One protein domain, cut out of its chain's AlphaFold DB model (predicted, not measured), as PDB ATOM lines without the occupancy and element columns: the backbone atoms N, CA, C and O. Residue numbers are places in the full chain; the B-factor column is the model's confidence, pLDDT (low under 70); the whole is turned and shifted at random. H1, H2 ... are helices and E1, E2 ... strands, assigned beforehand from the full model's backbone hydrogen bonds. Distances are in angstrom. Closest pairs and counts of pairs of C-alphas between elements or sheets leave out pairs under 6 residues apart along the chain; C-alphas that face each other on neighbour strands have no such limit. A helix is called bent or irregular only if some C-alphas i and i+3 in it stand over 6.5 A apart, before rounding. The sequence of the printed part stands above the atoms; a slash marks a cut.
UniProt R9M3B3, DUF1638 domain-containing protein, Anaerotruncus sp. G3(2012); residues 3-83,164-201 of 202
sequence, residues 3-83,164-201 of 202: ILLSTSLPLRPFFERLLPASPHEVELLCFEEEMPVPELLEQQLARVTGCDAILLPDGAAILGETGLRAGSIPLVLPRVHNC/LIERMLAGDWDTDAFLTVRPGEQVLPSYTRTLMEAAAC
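Overview. This is residues 3 to 83 and 164 to 201 of the 202 residues of the protein "DUF1638 domain-containing protein" of Anaerotruncus sp. G3(2012) (UniProt R9M3B3). A strongly twisted sheet of five strands, E2, E1, E3, E4 and E5, forms the core, with helices H1 and H4 over one of its faces and the small strand hairpin E6-E7 partly face to face with it at its E5 end. Helices H2 and H3 only graze the sheet, and the long stretch of residues 63 to 74, with no named element, is tied to the hairpin by a short pairing of residues 68 to 69 with E6. The printed part has 119 residues with four named helices and seven named strands, in the order E1 H1 E2 H2 E3 H3 E4 H4 E5 E6 E7, and its class is mixed, helices and strands. The large sheet, in the order E2 E1 E3 E4 E5, is mixed, and the small one is antiparallel. The whole is compact and rounded, with a radius of gyration of the C-alphas of 13.0 A and spans of 35 by 28 by 26 A.

Arrangement. In the large sheet, E1, residues 3 to 7, is parallel to E2, residues 25 to 30, at 21 degrees, with N 5 and O 27 2.8 A apart. On its other side E1 is parallel to E3, residues 53 to 55, with N 55 and O 4 at 2.8 A. E3 is parallel to E4, residues 75 to 78, with N 76 and O 54 at 2.8 A. E4 is antiparallel to the edge strand E5, residues 178 to 181, at 161 degrees, with N 179 and O 77 at 2.8 A. From edge to edge the strands' lines turn by 91 degrees. H1, residues 9 to 21, is on the sheet at a height of 9.3 A, over E2 and only just over E1, where 3 of its C-alphas fall; it runs along the strands, at 11 degrees to E2 on the local plane. The closest C-alphas of H1 and E2 are those of Leu 9 and Cys 30, 6.2 A apart. H4, residues 164 to 170, lies on the same face at a height of 8.6 A, only just over E3 and E4, with 3 C-alphas on each; these are two layers, helices on one face of a sheet. H1 and H4 are close but not clearly touching, the C-alphas of Leu 19 and Leu 169 being 7.6 A apart. E1, H1, E2 and E3, H3, E4 are strand-helix-strand units, two parallel neighbour strands with a helix between, where H3 is residues 59 to 62; E2, H2, E3 is a split one, with E1 between its strands and H2 being residues 38 to 45. The three crossovers are right-handed. The hairpin of E6, residues 185 to 189, and E7, residues 196 to 200, has N 186 and O 199 at 2.8 A. It makes a sandwich, two sheets face to face, with the large sheet, their best planes 25 degrees apart; the closest C-alphas of E5 and E7 are those of Val 181 and Ala 198, 5.9 A apart. Every O i to N i+4 pair is within hydrogen-bond range in H2 and H4, 5 of 9 are in H1, and H3 is too short for such a pair.

Along the chain. E1 begins at C-alpha 3, (25.795, -28.365, -15.684). H1 is 20.2 A long and irregular, with C-alphas 10 and 13 7.1 A apart; H3 is irregular, but only just, with C-alphas 59 and 62 6.53 A apart. E2 measures 16.4 A, E6 13.5 A and E7 13.6 A. H4 begins at C-alpha 164, (42.139, -24.266, -14.444), and E7 ends at C-alpha 200, (34.817, -48.604, -22.084).

Size, cuts and confidence. The C-alphas farthest apart are those of Arg 17 and Cys 201, 36.4 A. Residues 84 to 163 are not printed, and C-alphas 83 and 164 stand 11.3 A apart across this cut. Of the links that are printed whole, H3 to E4 is long. Mean pLDDT of the printed part is 93.7, and residue 33 is under 70.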
ATOM      1  N   ILE A   3      24.664 -27.655 -16.269       98.19
ATOM      2  CA  ILE A   3      25.795 -28.365 -15.684       98.19
ATOM      3  C   ILE A   3      25.482 -28.661 -14.227       98.19
ATOM      4  O   ILE A   3      25.122 -27.757 -13.479       98.19
ATOM      5  N   LEU A   4      25.694 -29.907 -13.816       98.00
ATOM      6  CA  LEU A   4      25.826 -30.233 -12.402       98.00
ATOM      7  C   LEU A   4      27.307 -30.173 -12.034       98.00
ATOM      8  O   LEU A   4      28.127 -30.837 -12.663       98.00
ATOM      9  N   LEU A   5      27.659 -29.409 -11.010       98.06
ATOM     10  CA  LEU A   5      29.000 -29.375 -10.442       98.06
ATOM     11  C   LEU A   5      28.954 -30.006  -9.055       98.06
ATOM     12  O   LEU A   5      28.334 -29.456  -8.148       98.06
ATOM     13  N   SER A   6      29.604 -31.159  -8.907       96.06
ATOM     14  CA  SER A   6      29.651 -31.918  -7.657       96.06
ATOM     15  C   SER A   6      31.064 -31.882  -7.080       96.06
ATOM     16  O   SER A   6      32.010 -32.272  -7.767       96.06
ATOM     17  N   THR A   7      31.231 -31.357  -5.864       95.31
ATOM     18  CA  THR A   7      32.557 -31.022  -5.316       95.31
ATOM     19  C   THR A   7      32.655 -31.158  -3.794       95.31
ATOM     20  O   THR A   7      31.661 -31.113  -3.070       95.31
ATOM     21  N   SER A   8      33.885 -31.248  -3.293       93.38
ATOM     22  CA  SER A   8      34.203 -31.212  -1.864       93.38
ATOM     23  C   SER A   8      34.083 -29.820  -1.223       93.38
ATOM     24  O   SER A   8      34.185 -28.780  -1.883       93.38
ATOM     25  N   LEU A   9      33.911 -29.795   0.105       91.88
ATOM     26  CA  LEU A   9      33.799 -28.566   0.903       91.88
ATOM     27  C   LEU A   9      34.955 -27.560   0.714       91.88
ATOM     28  O   LEU A   9      34.658 -26.367   0.640       91.88
ATOM     29  N   PRO A  10      36.239 -27.964   0.598       93.44
ATOM     30  CA  PRO A  10      37.340 -27.023   0.365       93.44
ATOM     31  C   PRO A  10      37.194 -26.157  -0.888       93.44
ATOM     32  O   PRO A  10      37.692 -25.035  -0.913       93.44
ATOM     33  N   LEU A  11      36.506 -26.650  -1.920       95.81
ATOM     34  CA  LEU A  11      36.316 -25.920  -3.176       95.81
ATOM     35  C   LEU A  11      35.051 -25.058  -3.187       95.81
ATOM     36  O   LEU A  11      34.934 -24.148  -4.012       95.81
ATOM     37  N   ARG A  12      34.117 -25.294  -2.261       95.06
ATOM     38  CA  ARG A  12      32.837 -24.583  -2.196       95.06
ATOM     39  C   ARG A  12      32.990 -23.052  -2.192       95.06
ATOM     40  O   ARG A  12      32.342 -22.429  -3.033       95.06
ATOM     41  N   PRO A  13      33.844 -22.423  -1.351       95.81
ATOM     42  CA  PRO A  13      33.964 -20.963  -1.338       95.81
ATOM     43  C   PRO A  13      34.436 -20.387  -2.680       95.81
ATOM     44  O   PRO A  13      34.020 -19.298  -3.066       95.81
ATOM     45  N   PHE A  14      35.277 -21.124  -3.411       97.31
ATOM     46  CA  PHE A  14      35.779 -20.715  -4.722       97.31
ATOM     47  C   PHE A  14      34.668 -20.757  -5.772       97.31
ATOM     48  O   PHE A  14      34.447 -19.775  -6.481       97.31
ATOM     49  N   PHE A  15      33.913 -21.856  -5.832       97.56
ATOM     50  CA  PHE A  15      32.800 -21.978  -6.772       97.56
ATOM     51  C   PHE A  15      31.669 -20.994  -6.467       97.56
ATOM     52  O   PHE A  15      31.184 -20.343  -7.387       97.56
ATOM     53  N   GLU A  16      31.305 -20.774  -5.202       95.88
ATOM     54  CA  GLU A  16      30.296 -19.766  -4.836       95.88
ATOM     55  C   GLU A  16      30.648 -18.356  -5.355       95.88
ATOM     56  O   GLU A  16      29.751 -17.577  -5.683       95.88
ATOM     57  N   ARG A  17      31.942 -18.028  -5.480       97.00
ATOM     58  CA  ARG A  17      32.417 -16.749  -6.032       97.00
ATOM     59  C   ARG A  17      32.517 -16.729  -7.556       97.00
ATOM     60  O   ARG A  17      32.259 -15.684  -8.148       97.00
ATOM     61  N   LEU A  18      32.889 -17.844  -8.180       96.81
ATOM     62  CA  LEU A  18      33.161 -17.925  -9.621       96.81
ATOM     63  C   LEU A  18      31.916 -18.236 -10.464       96.81
ATOM     64  O   LEU A  18      31.803 -17.763 -11.594       96.81
ATOM     65  N   LEU A  19      30.956 -18.998  -9.930       96.69
ATOM     66  CA  LEU A  19      29.767 -19.434 -10.671       96.69
ATOM     67  C   LEU A  19      28.907 -18.298 -11.253       96.69
ATOM     68  O   LEU A  19      28.434 -18.473 -12.375       96.69
ATOM     69  N   PRO A  20      28.731 -17.127 -10.600       95.50
ATOM     70  CA  PRO A  20      27.986 -16.014 -11.194       95.50
ATOM     71  C   PRO A  20      28.546 -15.508 -12.533       95.50
ATOM     72  O   PRO A  20      27.813 -14.880 -13.294       95.50
ATOM     73  N   ALA A  21      29.829 -15.757 -12.818       93.00
ATOM     74  CA  ALA A  21      30.480 -15.383 -14.070       93.00
ATOM     75  C   ALA A  21      30.468 -16.507 -15.125       93.00
ATOM     76  O   ALA A  21      30.934 -16.292 -16.246       93.00
ATOM     77  N   SER A  22      29.955 -17.699 -14.798       95.00
ATOM     78  CA  SER A  22      29.907 -18.816 -15.742       95.00
ATOM     79  C   SER A  22      28.966 -18.504 -16.919       95.00
ATOM     80  O   SER A  22      27.866 -17.987 -16.714       95.00
ATOM     81  N   PRO A  23      29.331 -18.872 -18.161       96.19
ATOM     82  CA  PRO A  23      28.439 -18.779 -19.318       96.19
ATOM     83  C   PRO A  23      27.356 -19.880 -19.335       96.19
ATOM     84  O   PRO A  23      26.667 -20.070 -20.346       96.19
ATOM     85  N   HIS A  24      27.242 -20.681 -18.276       97.38
ATOM     86  CA  HIS A  24      26.383 -21.856 -18.193       97.38
ATOM     87  C   HIS A  24      25.441 -21.781 -16.988       97.38
ATOM     88  O   HIS A  24      25.700 -21.083 -16.013       97.38
ATOM     89  N   GLU A  25      24.334 -22.516 -17.063       97.44
ATOM     90  CA  GLU A  25      23.456 -22.733 -15.915       97.44
ATOM     91  C   GLU A  25      24.083 -23.849 -15.080       97.44
ATOM     92  O   GLU A  25      24.092 -25.004 -15.510       97.44
ATOM     93  N   VAL A  26      24.674 -23.495 -13.938       97.88
ATOM     94  CA  VAL A  26      25.403 -24.442 -13.087       97.88
ATOM     95  C   VAL A  26      24.672 -24.642 -11.765       97.88
ATOM     96  O   VAL A  26      24.482 -23.697 -11.001       97.88
ATOM     97  N   GLU A  27      24.306 -25.887 -11.478       96.94
ATOM     98  CA  GLU A  27      23.847 -26.327 -10.165       96.94
ATOM     99  C   GLU A  27      25.053 -26.812  -9.349       96.94
ATOM    100  O   GLU A  27      25.775 -27.713  -9.775       96.94
ATOM    101  N   LEU A  28      25.288 -26.200  -8.186       96.62
ATOM    102  CA  LEU A  28      26.367 -26.578  -7.272       96.62
ATOM    103  C   LEU A  28      25.850 -27.560  -6.219       96.62
ATOM    104  O   LEU A  28      25.006 -27.202  -5.396       96.62
ATOM    105  N   LEU A  29      26.422 -28.760  -6.194       94.44
ATOM    106  CA  LEU A  29      26.208 -29.769  -5.168       94.44
ATOM    107  C   LEU A  29      27.516 -30.006  -4.408       94.44
ATOM    108  O   LEU A  29      28.549 -30.320  -4.992       94.44
ATOM    109  N   CYS A  30      27.481 -29.826  -3.091       91.81
ATOM    110  CA  CYS A  30      28.638 -30.056  -2.227       91.81
ATOM    111  C   CYS A  30      28.448 -31.337  -1.417       91.81
ATOM    112  O   CYS A  30      27.340 -31.610  -0.953       91.81
ATOM    113  N   PHE A  31      29.529 -32.088  -1.201       87.88
ATOM    114  CA  PHE A  31      29.529 -33.193  -0.240       87.88
ATOM    115  C   PHE A  31      29.293 -32.657   1.177       87.88
ATOM    116  O   PHE A  31      29.764 -31.568   1.507       87.88
ATOM    117  N   GLU A  32      28.542 -33.396   1.998       74.25
ATOM    118  CA  GLU A  32      28.074 -32.883   3.292       74.25
ATOM    119  C   GLU A  32      29.214 -32.712   4.303       74.25
ATOM    120  O   GLU A  32      29.336 -31.625   4.856       74.25
ATOM    121  N   GLU A  33      30.079 -33.714   4.502       68.06
ATOM    122  CA  GLU A  33      31.232 -33.603   5.422       68.06
ATOM    123  C   GLU A  33      32.458 -34.423   4.976       68.06
ATOM    124  O   GLU A  33      33.590 -33.982   5.178       68.06
ATOM    125  N   GLU A  34      32.265 -35.557   4.292       75.88
ATOM    126  CA  GLU A  34      33.351 -36.435   3.836       75.88
ATOM    127  C   GLU A  34      33.339 -36.649   2.321       75.88
ATOM    128  O   GLU A  34      32.308 -36.511   1.655       75.88
ATOM    129  N   MET A  35      34.503 -37.012   1.770       82.81
ATOM    130  CA  MET A  35      34.585 -37.456   0.384       82.81
ATOM    131  C   MET A  35      33.759 -38.742   0.233       82.81
ATOM    132  O   MET A  35      34.016 -39.703   0.961       82.81
ATOM    133  N   PRO A  36      32.768 -38.790  -0.676       83.62
ATOM    134  CA  PRO A  36      31.948 -39.979  -0.823       83.62
ATOM    135  C   PRO A  36      32.799 -41.147  -1.316       83.62
ATOM    136  O   PRO A  36      33.698 -40.980  -2.141       83.62
ATOM    137  N   VAL A  37      32.463 -42.352  -0.851       88.62
ATOM    138  CA  VAL A  37      32.989 -43.570  -1.475       88.62
ATOM    139  C   VAL A  37      32.553 -43.609  -2.950       88.62
ATOM    140  O   VAL A  37      31.406 -43.233  -3.239       88.62
ATOM    141  N   PRO A  38      33.419 -44.048  -3.885       90.12
ATOM    142  CA  PRO A  38      33.137 -43.982  -5.320       90.12
ATOM    143  C   PRO A  38      31.804 -44.629  -5.708       90.12
ATOM    144  O   PRO A  38      31.066 -44.084  -6.523       90.12
ATOM    145  N   GLU A  39      31.431 -45.735  -5.062       90.56
ATOM    146  CA  GLU A  39      30.187 -46.457  -5.337       90.56
ATOM    147  C   GLU A  39      28.940 -45.642  -4.960       90.56
ATOM    148  O   GLU A  39      27.922 -45.703  -5.652       90.56
ATOM    149  N   LEU A  40      29.002 -44.866  -3.871       90.00
ATOM    150  CA  LEU A  40      27.900 -43.997  -3.457       90.00
ATOM    151  C   LEU A  40      27.794 -42.789  -4.387       90.00
ATOM    152  O   LEU A  40      26.687 -42.427  -4.792       90.00
ATOM    153  N   LEU A  41      28.936 -42.204  -4.758       91.69
ATOM    154  CA  LEU A  41      28.979 -41.124  -5.735       91.69
ATOM    155  C   LEU A  41      28.398 -41.595  -7.073       91.69
ATOM    156  O   LEU A  41      27.517 -40.939  -7.617       91.69
ATOM    157  N   GLU A  42      28.794 -42.769  -7.564       91.69
ATOM    158  CA  GLU A  42      28.253 -43.357  -8.794       91.69
ATOM    159  C   GLU A  42      26.724 -43.488  -8.739       91.69
ATOM    160  O   GLU A  42      26.027 -43.066  -9.664       91.69
ATOM    161  N   GLN A  43      26.182 -44.008  -7.632       90.75
ATOM    162  CA  GLN A  43      24.733 -44.130  -7.433       90.75
ATOM    163  C   GLN A  43      24.021 -42.774  -7.427       90.75
ATOM    164  O   GLN A  43      22.893 -42.670  -7.918       90.75
ATOM    165  N   GLN A  44      24.648 -41.735  -6.874       90.94
ATOM    166  CA  GLN A  44      24.114 -40.375  -6.903       90.94
ATOM    167  C   GLN A  44      24.120 -39.817  -8.331       90.94
ATOM    168  O   GLN A  44      23.081 -39.353  -8.803       90.94
ATOM    169  N   LEU A  45      25.244 -39.927  -9.044       91.38
ATOM    170  CA  LEU A  45      25.394 -39.419 -10.410       91.38
ATOM    171  C   LEU A  45      24.485 -40.152 -11.409       91.38
ATOM    172  O   LEU A  45      23.938 -39.525 -12.313       91.38
ATOM    173  N   ALA A  46      24.235 -41.450 -11.220       91.12
ATOM    174  CA  ALA A  46      23.329 -42.235 -12.061       91.12
ATOM    175  C   ALA A  46      21.863 -41.756 -12.015       91.12
ATOM    176  O   ALA A  46      21.080 -42.070 -12.912       91.12
ATOM    177  N   ARG A  47      21.477 -41.007 -10.975       91.44
ATOM    178  CA  ARG A  47      20.123 -40.448 -10.809       91.44
ATOM    179  C   ARG A  47      19.979 -39.053 -11.416       91.44
ATOM    180  O   ARG A  47      18.860 -38.546 -11.498       91.44
ATOM    181  N   VAL A  48      21.084 -38.435 -11.825       92.69
ATOM    182  CA  VAL A  48      21.103 -37.098 -12.421       92.69
ATOM    183  C   VAL A  48      20.520 -37.166 -13.831       92.69
ATOM    184  O   VAL A  48      20.864 -38.032 -14.631       92.69
ATOM    185  N   THR A  49      19.618 -36.238 -14.142       93.56
ATOM    186  CA  THR A  49      18.988 -36.117 -15.463       93.56
ATOM    187  C   THR A  49      18.853 -34.645 -15.844       93.56
ATOM    188  O   THR A  49      18.899 -33.770 -14.984       93.56
ATOM    189  N   GLY A  50      18.696 -34.352 -17.138       93.62
ATOM    190  CA  GLY A  50      18.420 -32.989 -17.611       93.62
ATOM    191  C   GLY A  50      19.612 -32.022 -17.602       93.62
ATOM    192  O   GLY A  50      19.406 -30.835 -17.854       93.62
ATOM    193  N   CYS A  51      20.825 -32.519 -17.347       96.88
ATOM    194  CA  CYS A  51      22.081 -31.784 -17.500       96.88
ATOM    195  C   CYS A  51      22.835 -32.263 -18.749       96.88
ATOM    196  O   CYS A  51      22.685 -33.410 -19.161       96.88
ATOM    197  N   ASP A  52      23.660 -31.395 -19.326       97.69
ATOM    198  CA  ASP A  52      24.524 -31.697 -20.470       97.69
ATOM    199  C   ASP A  52      25.857 -32.334 -20.031       97.69
ATOM    200  O   ASP A  52      26.447 -33.105 -20.785       97.69
ATOM    201  N   ALA A  53      26.332 -32.022 -18.818       98.12
ATOM    202  CA  ALA A  53      27.568 -32.556 -18.244       98.12
ATOM    203  C   ALA A  53      27.559 -32.525 -16.707       98.12
ATOM    204  O   ALA A  53      26.866 -31.706 -16.094       98.12
ATOM    205  N   ILE A  54      28.373 -33.394 -16.100       98.12
ATOM    206  CA  ILE A  54      28.682 -33.388 -14.666       98.12
ATOM    207  C   ILE A  54      30.165 -33.056 -14.488       98.12
ATOM    208  O   ILE A  54      31.044 -33.785 -14.945       98.12
ATOM    209  N   LEU A  55      30.432 -31.951 -13.806       98.44
ATOM    210  CA  LEU A  55      31.759 -31.488 -13.433       98.44
ATOM    211  C   LEU A  55      32.165 -32.085 -12.081       98.44
ATOM    212  O   LEU A  55      31.417 -31.968 -11.109       98.44
ATOM    213  N   LEU A  56      33.362 -32.675 -12.017       97.94
ATOM    214  CA  LEU A  56      33.936 -33.279 -10.809       97.94
ATOM    215  C   LEU A  56      35.333 -32.686 -10.532       97.94
ATOM    216  O   LEU A  56      36.348 -33.246 -10.957       97.94
ATOM    217  N   PRO A  57      35.409 -31.518  -9.870       97.69
ATOM    218  CA  PRO A  57      36.641 -30.730  -9.761       97.69
ATOM    219  C   PRO A  57      37.738 -31.370  -8.906       97.69
ATOM    220  O   PRO A  57      38.919 -31.093  -9.100       97.69
ATOM    221  N   ASP A  58      37.364 -32.244  -7.975       95.88
ATOM    222  CA  ASP A  58      38.282 -32.921  -7.054       95.88
ATOM    223  C   ASP A  58      39.268 -33.887  -7.740       95.88
ATOM    224  O   ASP A  58      40.198 -34.379  -7.099       95.88
ATOM    225  N   GLY A  59      39.116 -34.129  -9.045       95.75
ATOM    226  CA  GLY A  59      40.083 -34.871  -9.847       95.75
ATOM    227  C   GLY A  59      40.198 -36.332  -9.416       95.75
ATOM    228  O   GLY A  59      39.197 -36.991  -9.159       95.75
ATOM    229  N   ALA A  60      41.420 -36.864  -9.347       95.62
ATOM    230  CA  ALA A  60      41.647 -38.283  -9.060       95.62
ATOM    231  C   ALA A  60      41.217 -38.708  -7.642       95.62
ATOM    232  O   ALA A  60      40.964 -39.890  -7.414       95.62
ATOM    233  N   ALA A  61      41.104 -37.768  -6.697       93.06
ATOM    234  CA  ALA A  61      40.796 -38.058  -5.296       93.06
ATOM    235  C   ALA A  61      39.433 -38.740  -5.081       93.06
ATOM    236  O   ALA A  61      39.263 -39.445  -4.091       93.06
ATOM    237  N   ILE A  62      38.479 -38.562  -6.000       92.62
ATOM    238  CA  ILE A  62      37.128 -39.150  -5.897       92.62
ATOM    239  C   ILE A  62      37.033 -40.571  -6.459       92.62
ATOM    240  O   ILE A  62      35.984 -41.197  -6.355       92.62
ATOM    241  N   LEU A  63      38.083 -41.059  -7.123       92.81
ATOM    242  CA  LEU A  63      38.021 -42.306  -7.887       92.81
ATOM    243  C   LEU A  63      38.236 -43.548  -7.020       92.81
ATOM    244  O   LEU A  63      37.812 -44.635  -7.402       92.81
ATOM    245  N   GLY A  64      38.923 -43.412  -5.881       89.06
ATOM    246  CA  GLY A  64      39.402 -44.566  -5.119       89.06
ATOM    247  C   GLY A  64      40.225 -45.524  -5.992       89.06
ATOM    248  O   GLY A  64      40.904 -45.099  -6.924       89.06
ATOM    249  N   GLU A  65      40.159 -46.824  -5.697       88.19
ATOM    250  CA  GLU A  65      40.801 -47.874  -6.509       88.19
ATOM    251  C   GLU A  65      39.895 -48.394  -7.637       88.19
ATOM    252  O   GLU A  65      40.383 -48.925  -8.636       88.19
ATOM    253  N   THR A  66      38.575 -48.254  -7.482       90.12
ATOM    254  CA  THR A  66      37.558 -48.831  -8.372       90.12
ATOM    255  C   THR A  66      37.201 -47.921  -9.544       90.12
ATOM    256  O   THR A  66      36.729 -48.415 -10.568       90.12
ATOM    257  N   GLY A  67      37.473 -46.619  -9.447       93.75
ATOM    258  CA  GLY A  67      37.088 -45.635 -10.450       93.75
ATOM    259  C   GLY A  67      35.617 -45.229 -10.356       93.75
ATOM    260  O   GLY A  67      34.937 -45.514  -9.377       93.75
ATOM    261  N   LEU A  68      35.120 -44.559 -11.395       95.00
ATOM    262  CA  LEU A  68      33.763 -44.008 -11.425       95.00
ATOM    263  C   LEU A  68      33.135 -44.156 -12.811       95.00
ATOM    264  O   LEU A  68      33.713 -43.722 -13.814       95.00
ATOM    265  N   ARG A  69      31.954 -44.773 -12.895       94.88
ATOM    266  CA  ARG A  69      31.230 -44.939 -14.161       94.88
ATOM    267  C   ARG A  69      30.425 -43.695 -14.522       94.88
ATOM    268  O   ARG A  69      29.701 -43.137 -13.700       94.88
ATOM    269  N   ALA A  70      30.479 -43.312 -15.793       95.00
ATOM    270  CA  ALA A  70      29.557 -42.339 -16.354       95.00
ATOM    271  C   ALA A  70      28.196 -42.998 -16.630       95.00
ATOM    272  O   ALA A  70      28.108 -44.012 -17.330       95.00
ATOM    273  N   GLY A  71      27.133 -42.404 -16.084       92.00
ATOM    274  CA  GLY A  71      25.750 -42.807 -16.339       92.00
ATOM    275  C   GLY A  71      25.275 -42.385 -17.733       92.00
ATOM    276  O   GLY A  71      25.929 -42.630 -18.743       92.00
ATOM    277  N   SER A  72      24.114 -41.732 -17.802       93.62
ATOM    278  CA  SER A  72      23.593 -41.147 -19.048       93.62
ATOM    279  C   SER A  72      24.212 -39.787 -19.389       93.62
ATOM    280  O   SER A  72      24.096 -39.342 -20.530       93.62
ATOM    281  N   ILE A  73      24.854 -39.136 -18.414       97.25
ATOM    282  CA  ILE A  73      25.464 -37.811 -18.540       97.25
ATOM    283  C   ILE A  73      26.993 -37.961 -18.544       97.25
ATOM    284  O   ILE A  73      27.515 -38.718 -17.718       97.25
ATOM    285  N   PRO A  74      27.727 -37.279 -19.446       97.25
ATOM    286  CA  PRO A  74      29.183 -37.320 -19.444       97.25
ATOM    287  C   PRO A  74      29.764 -36.692 -18.172       97.25
ATOM    288  O   PRO A  74      29.247 -35.693 -17.663       97.25
ATOM    289  N   LEU A  75      30.868 -37.265 -17.695       98.12
ATOM    290  CA  LEU A  75      31.648 -36.723 -16.582       98.12
ATOM    291  C   LEU A  75      32.833 -35.928 -17.126       98.12
ATOM    292  O   LEU A  75      33.445 -36.334 -18.113       98.12
ATOM    293  N   VAL A  76      33.195 -34.835 -16.464       98.38
ATOM    294  CA  VAL A  76      34.366 -34.024 -16.806       98.38
ATOM    295  C   VAL A  76      35.203 -33.805 -15.553       98.38
ATOM    296  O   VAL A  76      34.733 -33.227 -14.567       98.38
ATOM    297  N   LEU A  77      36.453 -34.258 -15.608       98.31
ATOM    298  CA  LEU A  77      37.412 -34.184 -14.510       98.31
ATOM    299  C   LEU A  77      38.658 -33.408 -14.954       98.31
ATOM    300  O   LEU A  77      39.187 -33.692 -16.030       98.31
ATOM    301  N   PRO A  78      39.184 -32.467 -14.153       98.00
ATOM    302  CA  PRO A  78      40.520 -31.936 -14.374       98.00
ATOM    303  C   PRO A  78      41.567 -33.009 -14.055       98.00
ATOM    304  O   PRO A  78      41.411 -33.799 -13.120       98.00
ATOM    305  N   ARG A  79      42.679 -33.020 -14.793       97.19
ATOM    306  CA  ARG A  79      43.824 -33.911 -14.545       97.19
ATOM    307  C   ARG A  79      44.663 -33.433 -13.366       97.19
ATOM    308  O   ARG A  79      45.808 -33.006 -13.510       97.19
ATOM    309  N   VAL A  80      44.082 -33.524 -12.180       97.25
ATOM    310  CA  VAL A  80      44.690 -33.137 -10.905       97.25
ATOM    311  C   VAL A  80      44.533 -34.250  -9.878       97.25
ATOM    312  O   VAL A  80      43.640 -35.089  -9.980       97.25
ATOM    313  N   HIS A  81      45.428 -34.274  -8.889       94.94
ATOM    314  CA  HIS A  81      45.406 -35.302  -7.847       94.94
ATOM    315  C   HIS A  81      44.220 -35.112  -6.896       94.94
ATOM    316  O   HIS A  81      43.618 -36.088  -6.469       94.94
ATOM    317  N   ASN A  82      43.930 -33.860  -6.539       95.31
ATOM    318  CA  ASN A  82      42.943 -33.461  -5.540       95.31
ATOM    319  C   ASN A  82      42.594 -31.966  -5.688       95.31
ATOM    320  O   ASN A  82      43.146 -31.264  -6.544       95.31
ATOM    321  N   CYS A  83      41.738 -31.462  -4.797       95.50
ATOM    322  CA  CYS A  83      41.354 -30.052  -4.724       95.50
ATOM    323  C   CYS A  83      42.535 -29.082  -4.528       95.50
ATOM    324  O   CYS A  83      42.539 -28.005  -5.113       95.50
ATOM    325  N   LEU A 164      42.710 -22.960 -14.120       97.12
ATOM    326  CA  LEU A 164      42.139 -24.266 -14.444       97.12
ATOM    327  C   LEU A 164      40.650 -24.359 -14.068       97.12
ATOM    328  O   LEU A 164      39.876 -24.970 -14.804       97.12
ATOM    329  N   ILE A 165      40.231 -23.715 -12.972       97.25
ATOM    330  CA  ILE A 165      38.822 -23.638 -12.554       97.25
ATOM    331  C   ILE A 165      38.022 -22.793 -13.547       97.25
ATOM    332  O   ILE A 165      36.957 -23.211 -14.000       97.25
ATOM    333  N   GLU A 166      38.544 -21.631 -13.930       96.75
ATOM    334  CA  GLU A 166      37.910 -20.740 -14.905       96.75
ATOM    335  C   GLU A 166      37.707 -21.439 -16.254       96.75
ATOM    336  O   GLU A 166      36.607 -21.412 -16.807       96.75
ATOM    337  N   ARG A 167      38.729 -22.151 -16.747       97.12
ATOM    338  CA  ARG A 167      38.638 -22.955 -17.980       97.12
ATOM    339  C   ARG A 167      37.607 -24.076 -17.875       97.12
ATOM    340  O   ARG A 167      36.847 -24.302 -18.817       97.12
ATOM    341  N   MET A 168      37.542 -24.746 -16.724       97.44
ATOM    342  CA  MET A 168      36.561 -25.799 -16.461       97.44
ATOM    343  C   MET A 168      35.127 -25.262 -16.537       97.44
ATOM    344  O   MET A 168      34.279 -25.873 -17.192       97.44
ATOM    345  N   LEU A 169      34.870 -24.102 -15.921       97.50
ATOM    346  CA  LEU A 169      33.566 -23.428 -15.927       97.50
ATOM    347  C   LEU A 169      33.205 -22.807 -17.283       97.50
ATOM    348  O   LEU A 169      32.019 -22.621 -17.559       97.50
ATOM    349  N   ALA A 170      34.200 -22.489 -18.112       96.56
ATOM    350  CA  ALA A 170      34.016 -21.961 -19.463       96.56
ATOM    351  C   ALA A 170      33.656 -23.036 -20.507       96.56
ATOM    352  O   ALA A 170      33.257 -22.683 -21.617       96.56
ATOM    353  N   GLY A 171      33.795 -24.325 -20.175       95.75
ATOM    354  CA  GLY A 171      33.506 -25.426 -21.098       95.75
ATOM    355  C   GLY A 171      34.669 -25.819 -22.020       95.75
ATOM    356  O   GLY A 171      34.449 -26.540 -22.992       95.75
ATOM    357  N   ASP A 172      35.898 -25.365 -21.743       94.19
ATOM    358  CA  ASP A 172      37.105 -25.637 -22.549       94.19
ATOM    359  C   ASP A 172      37.706 -27.029 -22.250       94.19
ATOM    360  O   ASP A 172      38.843 -27.176 -21.791       94.19
ATOM    361  N   TRP A 173      36.906 -28.082 -22.440       96.38
ATOM    362  CA  TRP A 173      37.259 -29.446 -22.022       96.38
ATOM    363  C   TRP A 173      38.035 -30.248 -23.073       96.38
ATOM    364  O   TRP A 173      38.563 -31.310 -22.750       96.38
ATOM    365  N   ASP A 174      38.124 -29.766 -24.317       93.38
ATOM    366  CA  ASP A 174      38.861 -30.426 -25.409       93.38
ATOM    367  C   ASP A 174      40.362 -30.098 -25.349       93.38
ATOM    368  O   ASP A 174      40.975 -29.596 -26.291       93.38
ATOM    369  N   THR A 175      40.952 -30.312 -24.173       92.94
ATOM    370  CA  THR A 175      42.367 -30.070 -23.895       92.94
ATOM    371  C   THR A 175      42.934 -31.196 -23.042       92.94
ATOM    372  O   THR A 175      42.203 -31.964 -22.419       92.94
ATOM    373  N   ASP A 176      44.258 -31.300 -22.985       93.12
ATOM    374  CA  ASP A 176      44.947 -32.299 -22.166       93.12
ATOM    375  C   ASP A 176      44.739 -32.095 -20.658       93.12
ATOM    376  O   ASP A 176      44.887 -33.042 -19.890       93.12
ATOM    377  N   ALA A 177      44.342 -30.893 -20.238       95.38
ATOM    378  CA  ALA A 177      44.064 -30.552 -18.848       95.38
ATOM    379  C   ALA A 177      42.810 -31.240 -18.280       95.38
ATOM    380  O   ALA A 177      42.680 -31.334 -17.058       95.38
ATOM    381  N   PHE A 178      41.912 -31.740 -19.134       97.88
ATOM    382  CA  PHE A 178      40.666 -32.386 -18.727       97.88
ATOM    383  C   PHE A 178      40.550 -33.810 -19.278       97.88
ATOM    384  O   PHE A 178      41.187 -34.206 -20.256       97.88
ATOM    385  N   LEU A 179      39.716 -34.603 -18.618       97.81
ATOM    386  CA  LEU A 179      39.244 -35.890 -19.094       97.81
ATOM    387  C   LEU A 179      37.718 -35.848 -19.153       97.81
ATOM    388  O   LEU A 179      37.057 -35.729 -18.123       97.81
ATOM    389  N   THR A 180      37.180 -35.985 -20.363       97.81
ATOM    390  CA  THR A 180      35.748 -36.202 -20.587       97.81
ATOM    391  C   THR A 180      35.479 -37.700 -20.690       97.81
ATOM    392  O   THR A 180      36.036 -38.369 -21.559       97.81
ATOM    393  N   VAL A 181      34.617 -38.216 -19.818       97.44
ATOM    394  CA  VAL A 181      34.182 -39.618 -19.754       97.44
ATOM    395  C   VAL A 181      32.783 -39.697 -20.343       97.44
ATOM    396  O   VAL A 181      31.849 -39.069 -19.835       97.44
ATOM    397  N   ARG A 182      32.624 -40.427 -21.443       96.31
ATOM    398  CA  ARG A 182      31.354 -40.488 -22.176       96.31
ATOM    399  C   ARG A 182      30.355 -41.407 -21.473       96.31
ATOM    400  O   ARG A 182      30.766 -42.303 -20.740       96.31
ATOM    401  N   PRO A 183      29.047 -41.253 -21.733       95.25
ATOM    402  CA  PRO A 183      28.048 -42.198 -21.244       95.25
ATOM    403  C   PRO A 183      28.414 -43.651 -21.577       95.25
ATOM    404  O   PRO A 183      28.727 -43.968 -22.728       95.25
ATOM    405  N   GLY A 184      28.381 -44.531 -20.573       91.06
ATOM    406  CA  GLY A 184      28.788 -45.935 -20.713       91.06
ATOM    407  C   GLY A 184      30.299 -46.194 -20.645       91.06
ATOM    408  O   GLY A 184      30.719 -47.350 -20.728       91.06
ATOM    409  N   GLU A 185      31.127 -45.166 -20.465       96.06
ATOM    410  CA  GLU A 185      32.539 -45.296 -20.097       96.06
ATOM    411  C   GLU A 185      32.717 -45.199 -18.574       96.06
ATOM    412  O   GLU A 185      31.809 -44.838 -17.823       96.06
ATOM    413  N   GLN A 186      33.911 -45.541 -18.114       95.50
ATOM    414  CA  GLN A 186      34.345 -45.429 -16.732       95.50
ATOM    415  C   GLN A 186      35.695 -44.724 -16.692       95.50
ATOM    416  O   GLN A 186      36.554 -44.979 -17.533       95.50
ATOM    417  N   VAL A 187      35.897 -43.858 -15.704       96.56
ATOM    418  CA  VAL A 187      37.217 -43.313 -15.387       96.56
ATOM    419  C   VAL A 187      37.886 -44.175 -14.326       96.56
ATOM    420  O   VAL A 187      37.276 -44.502 -13.311       96.56
ATOM    421  N   LEU A 188      39.141 -44.540 -14.567       95.75
ATOM    422  CA  LEU A 188      39.976 -45.330 -13.665       95.75
ATOM    423  C   LEU A 188      41.191 -44.508 -13.216       95.75
ATOM    424  O   LEU A 188      41.705 -43.715 -14.013       95.75
ATOM    425  N   PRO A 189      41.683 -44.697 -11.978       94.19
ATOM    426  CA  PRO A 189      42.948 -44.109 -11.557       94.19
ATOM    427  C   PRO A 189      44.112 -44.669 -12.395       94.19
ATOM    428  O   PRO A 189      44.139 -45.844 -12.757       94.19
ATOM    429  N   SER A 190      45.099 -43.825 -12.686       91.94
ATOM    430  CA  SER A 190      46.338 -44.177 -13.386       91.94
ATOM    431  C   SER A 190      47.523 -43.690 -12.557       91.94
ATOM    432  O   SER A 190      47.613 -42.516 -12.213       91.94
ATOM    433  N   TYR A 191      48.483 -44.573 -12.271       84.56
ATOM    434  CA  TYR A 191      49.714 -44.224 -11.541       84.56
ATOM    435  C   TYR A 191      50.774 -43.566 -12.440       84.56
ATOM    436  O   TYR A 191      51.976 -43.635 -12.179       84.56
ATOM    437  N   THR A 192      50.337 -42.958 -13.541       88.88
ATOM    438  CA  THR A 192      51.184 -42.239 -14.491       88.88
ATOM    439  C   THR A 192      50.981 -40.730 -14.351       88.88
ATOM    440  O   THR A 192      50.207 -40.252 -13.522       88.88
ATOM    441  N   ARG A 193      51.663 -39.932 -15.182       83.81
ATOM    442  CA  ARG A 193      51.513 -38.468 -15.158       83.81
ATOM    443  C   ARG A 193      50.110 -37.980 -15.539       83.81
ATOM    444  O   ARG A 193      49.808 -36.827 -15.254       83.81
ATOM    445  N   THR A 194      49.287 -38.813 -16.177       84.44
ATOM    446  CA  THR A 194      47.924 -38.461 -16.605       84.44
ATOM    447  C   THR A 194      46.889 -38.597 -15.488       84.44
ATOM    448  O   THR A 194      45.783 -38.074 -15.646       84.44
ATOM    449  N   LEU A 195      47.250 -39.257 -14.375       92.50
ATOM    450  CA  LEU A 195      46.478 -39.485 -13.140       92.50
ATOM    451  C   LEU A 195      45.230 -40.361 -13.267       92.50
ATOM    452  O   LEU A 195      44.863 -41.042 -12.314       92.50
ATOM    453  N   MET A 196      44.569 -40.345 -14.418       94.81
ATOM    454  CA  MET A 196      43.322 -41.061 -14.658       94.81
ATOM    455  C   MET A 196      43.082 -41.273 -16.153       94.81
ATOM    456  O   MET A 196      43.525 -40.477 -16.985       94.81
ATOM    457  N   GLU A 197      42.364 -42.327 -16.517       95.31
ATOM    458  CA  GLU A 197      42.095 -42.691 -17.911       95.31
ATOM    459  C   GLU A 197      40.651 -43.171 -18.076       95.31
ATOM    460  O   GLU A 197      40.096 -43.801 -17.177       95.31
ATOM    461  N   ALA A 198      40.036 -42.862 -19.221       94.19
ATOM    462  CA  ALA A 198      38.714 -43.377 -19.564       94.19
ATOM    463  C   ALA A 198      38.838 -44.755 -20.229       94.19
ATOM    464  O   ALA A 198      39.692 -44.973 -21.090       94.19
ATOM    465  N   ALA A 199      37.954 -45.670 -19.851       92.19
ATOM    466  CA  ALA A 199      37.847 -47.011 -20.400       92.19
ATOM    467  C   ALA A 199      36.384 -47.340 -20.712       92.19
ATOM    468  O   ALA A 199      35.472 -46.960 -19.979       92.19
ATOM    469  N   ALA A 200      36.148 -48.086 -21.793       88.00
ATOM    470  CA  ALA A 200      34.817 -48.604 -22.084       88.00
ATOM    471  C   ALA A 200      34.398 -49.613 -21.007       88.00
ATOM    472  O   ALA A 200      35.182 -50.490 -20.626       88.00
ATOM    473  N   CYS A 201      33.153 -49.519 -20.548       82.06
ATOM    474  CA  CYS A 201      32.618 -50.508 -19.631       82.06
ATOM    475  C   CYS A 201      32.421 -51.850 -20.348       82.06
ATOM    476  O   CYS A 201      31.867 -51.891 -21.447       82.06
TER     477      CYS A 201